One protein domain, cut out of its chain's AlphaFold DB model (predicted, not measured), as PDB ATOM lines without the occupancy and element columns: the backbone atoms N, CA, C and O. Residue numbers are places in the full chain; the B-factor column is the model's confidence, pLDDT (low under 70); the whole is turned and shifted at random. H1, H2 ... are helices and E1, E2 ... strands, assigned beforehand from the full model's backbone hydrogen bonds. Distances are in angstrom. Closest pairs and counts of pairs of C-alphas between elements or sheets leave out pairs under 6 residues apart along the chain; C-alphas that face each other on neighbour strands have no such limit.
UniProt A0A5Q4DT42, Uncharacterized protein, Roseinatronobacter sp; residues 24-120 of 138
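Overview. This is residues 24 to 120 of the 138 residues of an uncharacterized protein of Roseinatronobacter sp (UniProt A0A5Q4DT42). A small three-stranded sheet, E1, E2 and E3, has helix H2 packed lengthwise over its edge strand E3, with H3 set crosswise on H2; H1 comes to the sheet only with its residues 38 to 42. The link between E2 and E3 reaches to Asp 65, far from H3. The printed part has 97 residues, with three named helices and three named strands in the order H1 E1 E2 E3 H2 H3; the sheet order is E1 - E2 - E3, antiparallel throughout, and the class is mixed, helices and strands. The whole is compact, with a radius of gyration of the C-alphas of 13.3 A and spans of 39 by 28 by 22 A.

Arrangement. Start with the strands E1, residues 47 to 52, E2, residues 55 to 60, and E3, residues 70 to 75: they form a meander, each strand the antiparallel neighbour of the one before. In the hairpin of E1 and E2, look for N 49 and O 57, within hydrogen-bond range at 2.8 A. In the hairpin of E2 and E3, find N 72 and O 58 at 2.7 A. H1, residues 32 to 43, is on the sheet but only grazes it; its closest C-alphas to E1 are those of Met 42 and Phe 48, 7.7 A apart. H2, residues 83 to 96, is on the sheet at a height of 7.8 A, over E3 and along the strands, at 6 degrees to E3 on the local plane; the closest C-alphas are those of Leu 74 and Ser 90, 5.4 A apart. H1 and H2 are close but not clearly touching, with the C-alphas of Asp 34 and Arg 91 closest at 7.7 A; they run the same way at a steep tilt of 35.2 degrees, only just steep. H3, residues 106 to 120, touches H2 about perpendicular, at 87 degrees, where the C-alphas of Glu 85 and Ala 108 are closest at 4.7 A. H3 is not on the sheet and is apart from H1. In H1, H2 and H3 every O i to N i+4 pair is within hydrogen-bond range.

Along the chain. Find C-alpha 32 at (148.302, 228.847, 121.080); from there H1 runs 16.6 A to Gln 43. E1 measures 15.5 A, E2 16.7 A and E3 16.4 A. H2 begins at C-alpha 83, (150.554, 220.778, 110.297), and is 20.0 A long. H3, 21.1 A long, ends at C-alpha 120, (168.096, 216.845, 102.075).

Size, cuts and confidence. The two C-alphas farthest apart are those of Asp 65 and Leu 107, 41.0 A. The printed part has no cut and no long link. Its mean pLDDT is 74.3; look for values under 70 at residues 24 to 27, 48 to 58, 60 to 71, 73 and 75 to 79.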
ATOM      1  N   TRP A  24     159.124 240.791 114.645       54.25
ATOM      2  CA  TRP A  24     158.568 239.551 115.170       54.25
ATOM      3  C   TRP A  24     157.273 239.188 114.439       54.25
ATOM      4  O   TRP A  24     156.413 240.041 114.216       54.25
ATOM      5  N   ARG A  25     157.129 237.907 114.105       58.91
ATOM      6  CA  ARG A  25     155.858 237.297 113.729       58.91
ATOM      7  C   ARG A  25     155.794 235.952 114.431       58.91
ATOM      8  O   ARG A  25     156.591 235.072 114.105       58.91
ATOM      9  N   ALA A  26     154.884 235.800 115.393       61.41
ATOM     10  CA  ALA A  26     154.568 234.471 115.896       61.41
ATOM     11  C   ALA A  26     154.195 233.584 114.702       61.41
ATOM     12  O   ALA A  26     153.436 234.027 113.839       61.41
ATOM     13  N   PRO A  27     154.705 232.351 114.610       68.81
ATOM     14  CA  PRO A  27     154.219 231.414 113.614       68.81
ATOM     15  C   PRO A  27     152.725 231.162 113.862       68.81
ATOM     16  O   PRO A  27     152.347 230.420 114.768       68.81
ATOM     17  N   ASP A  28     151.869 231.789 113.049       74.75
ATOM     18  CA  ASP A  28     150.400 231.729 113.163       74.75
ATOM     19  C   ASP A  28     149.865 230.283 113.108       74.75
ATOM     20  O   ASP A  28     148.758 229.985 113.554       74.75
ATOM     21  N   TRP A  29     150.680 229.377 112.570       76.12
ATOM     22  CA  TRP A  29     150.411 227.957 112.400       76.12
ATOM     23  C   TRP A  29     150.644 227.110 113.657       76.12
ATOM     24  O   TRP A  29     150.056 226.023 113.750       76.12
ATOM     25  N   LEU A  30     151.444 227.595 114.618       81.19
ATOM     26  CA  LEU A  30     151.646 226.917 115.899       81.19
ATOM     27  C   LEU A  30     150.391 227.022 116.783       81.19
ATOM     28  O   LEU A  30     149.714 228.057 116.779       81.19
ATOM     29  N   PRO A  31     150.081 225.973 117.566       86.88
ATOM     30  CA  PRO A  31     149.059 226.032 118.602       86.88
ATOM     31  C   PRO A  31     149.317 227.159 119.602       86.88
ATOM     32  O   PRO A  31     150.458 227.523 119.877       86.88
ATOM     33  N   GLU A  32     148.244 227.690 120.184       86.56
ATOM     34  CA  GLU A  32     148.302 228.847 121.080       86.56
ATOM     35  C   GLU A  32     149.259 228.665 122.261       86.56
ATOM     36  O   GLU A  32     150.054 229.560 122.536       86.56
ATOM     37  N   GLN A  33     149.249 227.492 122.891       85.75
ATOM     38  CA  GLN A  33     150.152 227.169 123.999       85.75
ATOM     39  C   GLN A  33     151.627 227.189 123.578       85.75
ATOM     40  O   GLN A  33     152.462 227.750 124.280       85.75
ATOM     41  N   ASP A  34     151.951 226.648 122.402       84.31
ATOM     42  CA  ASP A  34     153.320 226.656 121.880       84.31
ATOM     43  C   ASP A  34     153.767 228.092 121.533       84.31
ATOM     44  O   ASP A  34     154.913 228.470 121.771       84.31
ATOM     45  N   ARG A  35     152.848 228.939 121.044       83.94
ATOM     46  CA  ARG A  35     153.119 230.372 120.819       83.94
ATOM     47  C   ARG A  35     153.357 231.133 122.125       83.94
ATOM     48  O   ARG A  35     154.201 232.030 122.139       83.94
ATOM     49  N   ALA A  36     152.640 230.796 123.198       84.44
ATOM     50  CA  ALA A  36     152.838 231.412 124.510       84.44
ATOM     51  C   ALA A  36     154.257 231.136 125.032       84.44
ATOM     52  O   ALA A  36     154.962 232.066 125.401       84.44
ATOM     53  N   ILE A  37     154.737 229.898 124.901       84.69
ATOM     54  CA  ILE A  37     156.099 229.507 125.301       84.69
ATOM     55  C   ILE A  37     157.167 230.274 124.519       84.69
ATOM     56  O   ILE A  37     158.159 230.723 125.090       84.69
ATOM     57  N   LEU A  38     156.967 230.455 123.211       78.50
ATOM     58  CA  LEU A  38     157.864 231.283 122.406       78.50
ATOM     59  C   LEU A  38     157.839 232.747 122.846       78.50
ATOM     60  O   LEU A  38     158.878 233.401 122.857       78.50
ATOM     61  N   THR A  39     156.666 233.253 123.220       81.12
ATOM     62  CA  THR A  39     156.502 234.622 123.712       81.12
ATOM     63  C   THR A  39     157.227 234.820 125.042       81.12
ATOM     64  O   THR A  39     157.985 235.780 125.179       81.12
ATOM     65  N   ASP A  40     157.096 233.878 125.976       83.00
ATOM     66  CA  ASP A  40     157.799 233.897 127.262       83.00
ATOM     67  C   ASP A  40     159.316 233.775 127.076       83.00
ATOM     68  O   ASP A  40     160.088 234.502 127.701       83.00
ATOM     69  N   ALA A  41     159.768 232.919 126.152       77.19
ATOM     70  CA  ALA A  41     161.181 232.814 125.806       77.19
ATOM     71  C   ALA A  41     161.738 234.163 125.324       77.19
ATOM     72  O   ALA A  41     162.838 234.555 125.715       77.19
ATOM     73  N   MET A  42     160.976 234.916 124.525       75.12
ATOM     74  CA  MET A  42     161.405 236.251 124.100       75.12
ATOM     75  C   MET A  42     161.493 237.249 125.247       75.12
ATOM     76  O   MET A  42     162.446 238.024 125.304       75.12
ATOM     77  N   GLN A  43     160.539 237.219 126.179       74.94
ATOM     78  CA  GLN A  43     160.625 238.023 127.400       74.94
ATOM     79  C   GLN A  43     161.862 237.641 128.230       74.94
ATOM     80  O   GLN A  43     162.504 238.505 128.820       74.94
ATOM     81  N   GLY A  44     162.254 236.364 128.195       71.69
ATOM     82  CA  GLY A  44     163.500 235.838 128.758       71.69
ATOM     83  C   GLY A  44     164.765 236.131 127.938       71.69
ATOM     84  O   GLY A  44     165.812 235.540 128.207       71.69
ATOM     85  N   GLY A  45     164.693 237.007 126.931       71.00
ATOM     86  CA  GLY A  45     165.846 237.462 126.155       71.00
ATOM     87  C   GLY A  45     166.176 236.622 124.923       71.00
ATOM     88  O   GLY A  45     167.251 236.801 124.355       71.00
ATOM     89  N   TRP A  46     165.295 235.717 124.484       74.31
ATOM     90  CA  TRP A  46     165.429 235.059 123.181       74.31
ATOM     91  C   TRP A  46     164.961 235.980 122.044       74.31
ATOM     92  O   TRP A  46     164.040 236.777 122.181       74.31
ATOM     93  N   ALA A  47     165.584 235.851 120.883       70.00
ATOM     94  CA  ALA A  47     165.241 236.550 119.657       70.00
ATOM     95  C   ALA A  47     164.706 235.559 118.613       70.00
ATOM     96  O   ALA A  47     165.074 234.387 118.610       70.00
ATOM     97  N   PHE A  48     163.833 236.028 117.723       68.44
ATOM     98  CA  PHE A  48     163.152 235.210 116.716       68.44
ATOM     99  C   PHE A  48     163.197 235.880 115.340       68.44
ATOM    100  O   PHE A  48     163.004 237.093 115.236       68.44
ATOM    101  N   ARG A  49     163.388 235.101 114.267       67.88
ATOM    102  CA  ARG A  49     163.338 235.592 112.881       67.88
ATOM    103  C   ARG A  49     163.019 234.496 111.873       67.88
ATOM    104  O   ARG A  49     163.551 233.398 111.953       67.88
ATOM    105  N   CYS A  50     162.281 234.857 110.829       62.06
ATOM    106  CA  CYS A  50     162.214 234.065 109.603       62.06
ATOM    107  C   CYS A  50     163.556 234.149 108.847       62.06
ATOM    108  O   CYS A  50     163.909 235.199 108.300       62.06
ATOM    109  N   VAL A  51     164.341 233.070 108.864       61.69
ATOM    110  CA  VAL A  51     165.666 232.998 108.203       61.69
ATOM    111  C   VAL A  51     165.544 232.644 106.727       61.69
ATOM    112  O   VAL A  51     166.431 232.958 105.939       61.69
ATOM    113  N   SER A  52     164.455 231.985 106.343       60.25
ATOM    114  CA  SER A  52     164.124 231.694 104.951       60.25
ATOM    115  C   SER A  52     162.632 231.373 104.835       60.25
ATOM    116  O   SER A  52     162.026 231.012 105.841       60.25
ATOM    117  N   PRO A  53     162.043 231.341 103.627       59.59
ATOM    118  CA  PRO A  53     160.651 230.908 103.443       59.59
ATOM    119  C   PRO A  53     160.330 229.517 104.022       59.59
ATOM    120  O   PRO A  53     159.166 229.162 104.182       59.59
ATOM    121  N   ARG A  54     161.360 228.707 104.301       60.34
ATOM    122  CA  ARG A  54     161.242 227.346 104.829       60.34
ATOM    123  C   ARG A  54     161.684 227.204 106.280       60.34
ATOM    124  O   ARG A  54     161.601 226.098 106.795       60.34
ATOM    125  N   TRP A  55     162.187 228.256 106.917       61.34
ATOM    126  CA  TRP A  55     162.781 228.154 108.244       61.34
ATOM    127  C   TRP A  55     162.550 229.411 109.057       61.34
ATOM    128  O   TRP A  55     162.866 230.516 108.610       61.34
ATOM    129  N   ASP A  56     162.145 229.195 110.298       67.75
ATOM    130  CA  ASP A  56     162.233 230.195 111.343       67.75
ATOM    131  C   ASP A  56     163.389 229.836 112.284       67.75
ATOM    132  O   ASP A  56     163.647 228.664 112.549       67.75
ATOM    133  N   ALA A  57     164.122 230.838 112.755       69.31
ATOM    134  CA  ALA A  57     165.189 230.703 113.731       69.31
ATOM    135  C   ALA A  57     164.803 231.408 115.021       69.31
ATOM    136  O   ALA A  57     164.328 232.543 115.009       69.31
ATOM    137  N   ILE A  58     165.103 230.754 116.132       69.62
ATOM    138  CA  ILE A  58     165.045 231.321 117.473       69.62
ATOM    139  C   ILE A  58     166.451 231.261 118.029       69.62
ATOM    140  O   ILE A  58     167.071 230.204 117.963       69.62
ATOM    141  N   TRP A  59     166.978 232.348 118.572       72.38
ATOM    142  CA  TRP A  59     168.285 232.316 119.203       72.38
ATOM    143  C   TRP A  59     168.335 233.093 120.496       72.38
ATOM    144  O   TRP A  59     167.653 234.093 120.655       72.38
ATOM    145  N   GLN A  60     169.178 232.649 121.417       67.50
ATOM    146  CA  GLN A  60     169.443 233.380 122.647       67.50
ATOM    147  C   GLN A  60     170.726 234.206 122.472       67.50
ATOM    148  O   GLN A  60     171.812 233.615 122.431       67.50
ATOM    149  N   PRO A  61     170.657 235.542 122.324       59.78
ATOM    150  CA  PRO A  61     171.833 236.395 122.449       59.78
ATOM    151  C   PRO A  61     172.348 236.341 123.895       59.78
ATOM    152  O   PRO A  61     171.727 236.888 124.801       59.78
ATOM    153  N   TYR A  62     173.474 235.664 124.135       61.38
ATOM    154  CA  TYR A  62     174.140 235.704 125.439       61.38
ATOM    155  C   TYR A  62     175.076 236.914 125.523       61.38
ATOM    156  O   TYR A  62     175.882 237.146 124.624       61.38
ATOM    157  N   MET A  63     174.978 237.652 126.629       53.03
ATOM    158  CA  MET A  63     175.856 238.767 126.982       53.03
ATOM    159  C   MET A  63     177.046 238.218 127.790       53.03
ATOM    160  O   MET A  63     176.976 238.137 129.013       53.03
ATOM    161  N   GLY A  64     178.108 237.757 127.126       51.88
ATOM    162  CA  GLY A  64     179.333 237.288 127.790       51.88
ATOM    163  C   GLY A  64     180.432 236.837 126.820       51.88
ATOM    164  O   GLY A  64     180.153 236.527 125.664       51.88
ATOM    165  N   ASP A  65     181.675 236.770 127.309       46.22
ATOM    166  CA  ASP A  65     182.909 236.630 126.504       46.22
ATOM    167  C   ASP A  65     183.102 235.266 125.805       46.22
ATOM    168  O   ASP A  65     183.985 235.107 124.963       46.22
ATOM    169  N   LEU A  66     182.259 234.270 126.098       48.38
ATOM    170  CA  LEU A  66     182.251 232.961 125.435       48.38
ATOM    171  C   LEU A  66     180.938 232.784 124.665       48.38
ATOM    172  O   LEU A  66     180.005 232.113 125.112       48.38
ATOM    173  N   ALA A  67     180.868 233.424 123.499       50.12
ATOM    174  CA  ALA A  67     179.683 233.510 122.651       50.12
ATOM    175  C   ALA A  67     179.220 232.136 122.121       50.12
ATOM    176  O   ALA A  67     179.607 231.693 121.040       50.12
ATOM    177  N   ARG A  68     178.341 231.453 122.863       53.84
ATOM    178  CA  ARG A  68     177.567 230.310 122.357       53.84
ATOM    179  C   ARG A  68     176.173 230.786 121.970       53.84
ATOM    180  O   ARG A  68     175.292 230.895 122.816       53.84
ATOM    181  N   ILE A  69     175.971 231.049 120.682       59.34
ATOM    182  CA  ILE A  69     174.637 231.305 120.135       59.34
ATOM    183  C   ILE A  69     173.898 229.963 120.091       59.34
ATOM    184  O   ILE A  69     174.288 229.056 119.355       59.34
ATOM    185  N   ARG A  70     172.832 229.818 120.882       62.31
ATOM    186  CA  ARG A  70     171.888 228.702 120.716       62.31
ATOM    187  C   ARG A  70     170.919 229.083 119.616       62.31
ATOM    188  O   ARG A  70     170.281 230.114 119.757       62.31
ATOM    189  N   VAL A  71     170.820 228.287 118.552       65.50
ATOM    190  CA  VAL A  71     169.868 228.504 117.453       65.50
ATOM    191  C   VAL A  71     168.922 227.309 117.362       65.50
ATOM    192  O   VAL A  71     169.360 226.173 117.192       65.50
ATOM    193  N   ILE A  72     167.625 227.571 117.451       71.12
ATOM    194  CA  ILE A  72     166.543 226.627 117.199       71.12
ATOM    195  C   ILE A  72     166.023 226.916 115.800       71.12
ATOM    196  O   ILE A  72     165.569 228.024 115.541       71.12
ATOM    197  N   LEU A  73     166.075 225.934 114.905       69.31
ATOM    198  CA  LEU A  73     165.436 226.034 113.596       69.31
ATOM    199  C   LEU A  73     164.077 225.339 113.649       69.31
ATOM    200  O   LEU A  73     164.011 224.129 113.884       69.31
ATOM    201  N   LEU A  74     163.011 226.103 113.431       72.56
ATOM    202  CA  LEU A  74     161.659 225.590 113.259       72.56
ATOM    203  C   LEU A  74     161.374 225.420 111.762       72.56
ATOM    204  O   LEU A  74     161.675 226.327 110.977       72.56
ATOM    205  N   PRO A  75     160.816 224.276 111.341       67.69
ATOM    206  CA  PRO A  75     160.441 224.083 109.952       67.69
ATOM    207  C   PRO A  75     159.302 225.043 109.588       67.69
ATOM    208  O   PRO A  75     158.236 225.024 110.195       67.69
ATOM    209  N   GLY A  76     159.524 225.866 108.571       62.66
ATOM    210  CA  GLY A  76     158.464 226.584 107.871       62.66
ATOM    211  C   GLY A  76     157.749 225.676 106.862       62.66
ATOM    212  O   GLY A  76     158.104 224.512 106.668       62.66
ATOM    213  N   TRP A  77     156.771 226.228 106.145       58.12
ATOM    214  CA  TRP A  77     155.877 225.499 105.226       58.12
ATOM    215  C   TRP A  77     156.551 224.794 104.028       58.12
ATOM    216  O   TRP A  77     155.895 224.096 103.261       58.12
ATOM    217  N   GLY A  78     157.862 224.948 103.832       56.34
ATOM    218  CA  GLY A  78     158.566 224.504 102.626       56.34
ATOM    219  C   GLY A  78     159.009 223.041 102.566       56.34
ATOM    220  O   GLY A  78     159.688 222.685 101.605       56.34
ATOM    221  N   PHE A  79     158.677 222.215 103.563       64.06
ATOM    222  CA  PHE A  79     159.124 220.813 103.652       64.06
ATOM    223  C   PHE A  79     158.068 219.771 103.261       64.06
ATOM    224  O   PHE A  79     158.323 218.578 103.396       64.06
ATOM    225  N   GLY A  80     156.882 220.186 102.800       72.94
ATOM    226  CA  GLY A  80     155.784 219.242 102.535       72.94
ATOM    227  C   GLY A  80     155.312 218.505 103.798       72.94
ATOM    228  O   GLY A  80     154.781 217.394 103.721       72.94
ATOM    229  N   LEU A  81     155.552 219.109 104.965       79.38
ATOM    230  CA  LEU A  81     155.073 218.610 106.245       79.38
ATOM    231  C   LEU A  81     153.585 218.924 106.390       79.38
ATOM    232  O   LEU A  81     153.126 219.999 105.993       79.38
ATOM    233  N   SER A  82     152.844 218.002 106.996       86.38
ATOM    234  CA  SER A  82     151.531 218.316 107.544       86.38
ATOM    235  C   SER A  82     151.680 219.290 108.714       86.38
ATOM    236  O   SER A  82     152.767 219.477 109.274       86.38
ATOM    237  N   ARG A  83     150.567 219.908 109.118       84.62
ATOM    238  CA  ARG A  83     150.554 220.778 110.297       84.62
ATOM    239  C   ARG A  83     151.051 220.032 111.539       84.62
ATOM    240  O   ARG A  83     151.927 220.541 112.227       84.62
ATOM    241  N   ASP A  84     150.554 218.823 111.779       86.81
ATOM    242  CA  ASP A  84     150.898 218.033 112.968       86.81
ATOM    243  C   ASP A  84     152.378 217.624 112.982       86.81
ATOM    244  O   ASP A  84     153.033 217.681 114.019       86.81
ATOM    245  N   GLU A  85     152.943 217.309 111.816       86.44
ATOM    246  CA  GLU A  85     154.372 217.030 111.643       86.44
ATOM    247  C   GLU A  85     155.243 218.260 111.945       86.44
ATOM    248  O   GLU A  85     156.253 218.159 112.647       86.44
ATOM    249  N   ALA A  86     154.847 219.438 111.449       84.25
ATOM    250  CA  ALA A  86     155.553 220.690 111.714       84.25
ATOM    251  C   ALA A  86     155.481 221.081 113.202       84.25
ATOM    252  O   ALA A  86     156.480 221.529 113.776       84.25
ATOM    253  N   VAL A  87     154.330 220.866 113.847       87.50
ATOM    254  CA  VAL A  87     154.130 221.100 115.286       87.50
ATOM    255  C   VAL A  87     154.988 220.147 116.114       87.50
ATOM    256  O   VAL A  87     155.745 220.608 116.969       87.50
ATOM    257  N   ALA A  88     154.944 218.842 115.838       87.06
ATOM    258  CA  ALA A  88     155.731 217.846 116.564       87.06
ATOM    259  C   ALA A  88     157.241 218.107 116.437       87.06
ATOM    260  O   ALA A  88     157.961 218.095 117.438       87.06
ATOM    261  N   MET A  89     157.721 218.439 115.234       84.31
ATOM    262  CA  MET A  89     159.123 218.815 115.039       84.31
ATOM    263  C   MET A  89     159.483 220.089 115.810       84.31
ATOM    264  O   MET A  89     160.540 220.146 116.434       84.31
ATOM    265  N   SER A  90     158.611 221.095 115.816       84.25
ATOM    266  CA  SER A  90     158.855 222.342 116.550       84.25
ATOM    267  C   SER A  90     158.947 222.119 118.052       84.25
ATOM    268  O   SER A  90     159.871 222.620 118.685       84.25
ATOM    269  N   ARG A  91     158.051 221.302 118.614       88.06
ATOM    270  CA  ARG A  91     158.077 220.908 120.029       88.06
ATOM    271  C   ARG A  91     159.362 220.179 120.396       88.06
ATOM    272  O   ARG A  91     160.019 220.569 121.355       88.06
ATOM    273  N   ALA A  92     159.794 219.208 119.593       84.31
ATOM    274  CA  ALA A  92     161.062 218.514 119.824       84.31
ATOM    275  C   ALA A  92     162.267 219.478 119.824       84.31
ATOM    276  O   ALA A  92     163.167 219.375 120.658       84.31
ATOM    277  N   ARG A  93     162.275 220.457 118.910       83.62
ATOM    278  CA  ARG A  93     163.343 221.464 118.797       83.62
ATOM    279  C   ARG A  93     163.342 222.452 119.962       83.62
ATOM    280  O   ARG A  93     164.410 222.777 120.474       83.62
ATOM    281  N   MET A  94     162.162 222.895 120.391       83.38
ATOM    282  CA  MET A  94     161.980 223.740 121.572       83.38
ATOM    283  C   MET A  94     162.420 223.009 122.850       83.38
ATOM    284  O   MET A  94     163.214 223.557 123.614       83.38
ATOM    285  N   ALA A  95     162.001 221.752 123.034       84.94
ATOM    286  CA  ALA A  95     162.406 220.915 124.166       84.94
ATOM    287  C   ALA A  95     163.931 220.724 124.230       84.94
ATOM    288  O   ALA A  95     164.544 220.918 125.277       84.94
ATOM    289  N   GLY A  96     164.576 220.443 123.089       78.00
ATOM    290  CA  GLY A  96     166.038 220.331 123.004       78.00
ATOM    291  C   GLY A  96     166.795 221.624 123.340       78.00
ATOM    292  O   GLY A  96     167.975 221.580 123.682       78.00
ATOM    293  N   ALA A  97     166.126 222.776 123.277       72.19
ATOM    294  CA  ALA A  97     166.684 224.065 123.670       72.19
ATOM    295  C   ALA A  97     166.451 224.415 125.150       72.19
ATOM    296  O   ALA A  97     166.931 225.455 125.612       72.19
ATOM    297  N   GLY A  98     165.749 223.552 125.890       76.69
ATOM    298  CA  GLY A  98     165.365 223.769 127.283       76.69
ATOM    299  C   GLY A  98     164.076 224.573 127.461       76.69
ATOM    300  O   GLY A  98     163.756 224.940 128.590       76.69
ATOM    301  N   LEU A  99     163.337 224.847 126.381       79.56
ATOM    302  CA  LEU A  99     161.957 225.323 126.487       79.56
ATOM    303  C   LEU A  99     161.066 224.150 126.920       79.56
ATOM    304  O   LEU A  99     161.426 222.995 126.712       79.56
ATOM    305  N   GLN A 100     159.904 224.435 127.510       84.81
ATOM    306  CA  GLN A 100     158.998 223.415 128.060       84.81
ATOM    307  C   GLN A 100     157.696 223.309 127.244       84.81
ATOM    308  O   GLN A 100     156.624 223.608 127.771       84.81
ATOM    309  N   PRO A 101     157.751 222.958 125.942       83.00
ATOM    310  CA  PRO A 101     156.549 222.701 125.161       83.00
ATOM    311  C   PRO A 101     155.830 221.445 125.634       83.00
ATOM    312  O   PRO A 101     156.393 220.607 126.338       83.00
ATOM    313  N   LEU A 102     154.588 221.288 125.173       86.75
ATOM    314  CA  LEU A 102     153.914 220.000 125.257       86.75
ATOM    315  C   LEU A 102     154.748 218.918 124.568       86.75
ATOM    316  O   LEU A 102     155.467 219.180 123.598       86.75
ATOM    317  N   GLU A 103     154.604 217.687 125.047       86.00
ATOM    318  CA  GLU A 103     155.296 216.550 124.459       86.00
ATOM    319  C   GLU A 103     154.888 216.392 122.977       86.00
ATOM    320  O   GLU A 103     153.701 216.519 122.631       86.00
ATOM    321  N   PRO A 104     155.855 216.213 122.056       84.81
ATOM    322  CA  PRO A 104     155.545 216.006 120.650       84.81
ATOM    323  C   PRO A 104     154.868 214.651 120.437       84.81
ATOM    324  O   PRO A 104     155.275 213.647 121.017       84.81
ATOM    325  N   ASP A 105     153.897 214.595 119.522       88.88
ATOM    326  CA  ASP A 105     153.419 213.314 119.000       88.88
ATOM    327  C   ASP A 105     154.584 212.598 118.297       88.88
ATOM    328  O   ASP A 105     155.127 213.076 117.295       88.88
ATOM    329  N   LEU A 106     154.980 211.448 118.843       89.19
ATOM    330  CA  LEU A 106     156.138 210.684 118.389       89.19
ATOM    331  C   LEU A 106     155.965 210.121 116.972       89.19
ATOM    332  O   LEU A 106     156.955 209.976 116.252       89.19
ATOM    333  N   LEU A 107     154.736 209.804 116.551       87.75
ATOM    334  CA  LEU A 107     154.466 209.317 115.197       87.75
ATOM    335  C   LEU A 107     154.621 210.451 114.186       87.75
ATOM    336  O   LEU A 107     155.316 210.293 113.177       87.75
ATOM    337  N   ALA A 108     154.035 211.610 114.492       87.31
ATOM    338  CA  ALA A 108     154.165 212.803 113.665       87.31
ATOM    339  C   ALA A 108     155.629 213.267 113.587       87.31
ATOM    340  O   ALA A 108     156.121 213.564 112.499       87.31
ATOM    341  N   LEU A 109     156.359 213.248 114.708       85.81
ATOM    342  CA  LEU A 109     157.777 213.606 114.755       85.81
ATOM    343  C   LEU A 109     158.628 212.702 113.854       85.81
ATOM    344  O   LEU A 109     159.392 213.208 113.033       85.81
ATOM    345  N   ARG A 110     158.465 211.375 113.953       85.44
ATOM    346  CA  ARG A 110     159.208 210.413 113.117       85.44
ATOM    347  C   ARG A 110     158.929 210.604 111.629       85.44
ATOM    348  O   ARG A 110     159.862 210.596 110.824       85.44
ATOM    349  N   SER A 111     157.662 210.805 111.262       85.50
ATOM    350  CA  SER A 111     157.281 211.096 109.875       85.50
ATOM    351  C   SER A 111     157.960 212.376 109.376       85.50
ATOM    352  O   SER A 111     158.576 212.394 108.308       85.50
ATOM    353  N   ALA A 112     157.931 213.431 110.193       84.62
ATOM    354  CA  ALA A 112     158.512 214.722 109.862       84.62
ATOM    355  C   ALA A 112     160.041 214.652 109.691       84.62
ATOM    356  O   ALA A 112     160.596 215.212 108.743       84.62
ATOM    357  N   GLU A 113     160.739 213.941 110.581       85.06
ATOM    358  CA  GLU A 113     162.187 213.730 110.492       85.06
ATOM    359  C   GLU A 113     162.581 212.962 109.237       85.06
ATOM    360  O   GLU A 113     163.560 213.323 108.580       85.06
ATOM    361  N   CYS A 114     161.795 211.952 108.872       82.50
ATOM    362  CA  CYS A 114     162.058 211.158 107.689       82.50
ATOM    363  C   CYS A 114     161.810 211.952 106.395       82.50
ATOM    364  O   CYS A 114     162.675 211.975 105.519       82.50
ATOM    365  N   LYS A 115     160.718 212.728 106.305       80.12
ATOM    366  CA  LYS A 115     160.493 213.672 105.189       80.12
ATOM    367  C   LYS A 115     161.609 214.709 105.074       80.12
ATOM    368  O   LYS A 115     162.071 215.014 103.976       80.12
ATOM    369  N   ARG A 116     162.095 215.228 106.207       78.75
ATOM    370  CA  ARG A 116     163.241 216.148 106.227       78.75
ATOM    371  C   ARG A 116     164.500 215.478 105.685       78.75
ATOM    372  O   ARG A 116     165.202 216.103 104.899       78.75
ATOM    373  N   GLN A 117     164.790 214.243 106.100       76.31
ATOM    374  CA  GLN A 117     165.926 213.474 105.589       76.31
ATOM    375  C   GLN A 117     165.805 213.260 104.081       76.31
ATOM    376  O   GLN A 117     166.739 213.585 103.365       76.31
ATOM    377  N   GLN A 118     164.639 212.844 103.581       75.19
ATOM    378  CA  GLN A 118     164.388 212.712 102.142       75.19
ATOM    379  C   GLN A 118     164.620 214.023 101.379       75.19
ATOM    380  O   GLN A 118     165.219 214.007 100.309       75.19
ATOM    381  N   ALA A 119     164.182 215.159 101.931       73.06
ATOM    382  CA  ALA A 119     164.322 216.464 101.289       73.06
ATOM    383  C   ALA A 119     165.778 216.960 101.195       73.06
ATOM    384  O   ALA A 119     166.081 217.785 100.334       73.06
ATOM    385  N   ILE A 120     166.663 216.499 102.086       71.12
ATOM    386  CA  ILE A 120     168.096 216.845 102.075       71.12
ATOM    387  C   ILE A 120     168.975 215.721 101.515       71.12
ATOM    388  O   ILE A 120     170.163 215.942 101.283       71.12
TER     389      ILE A 120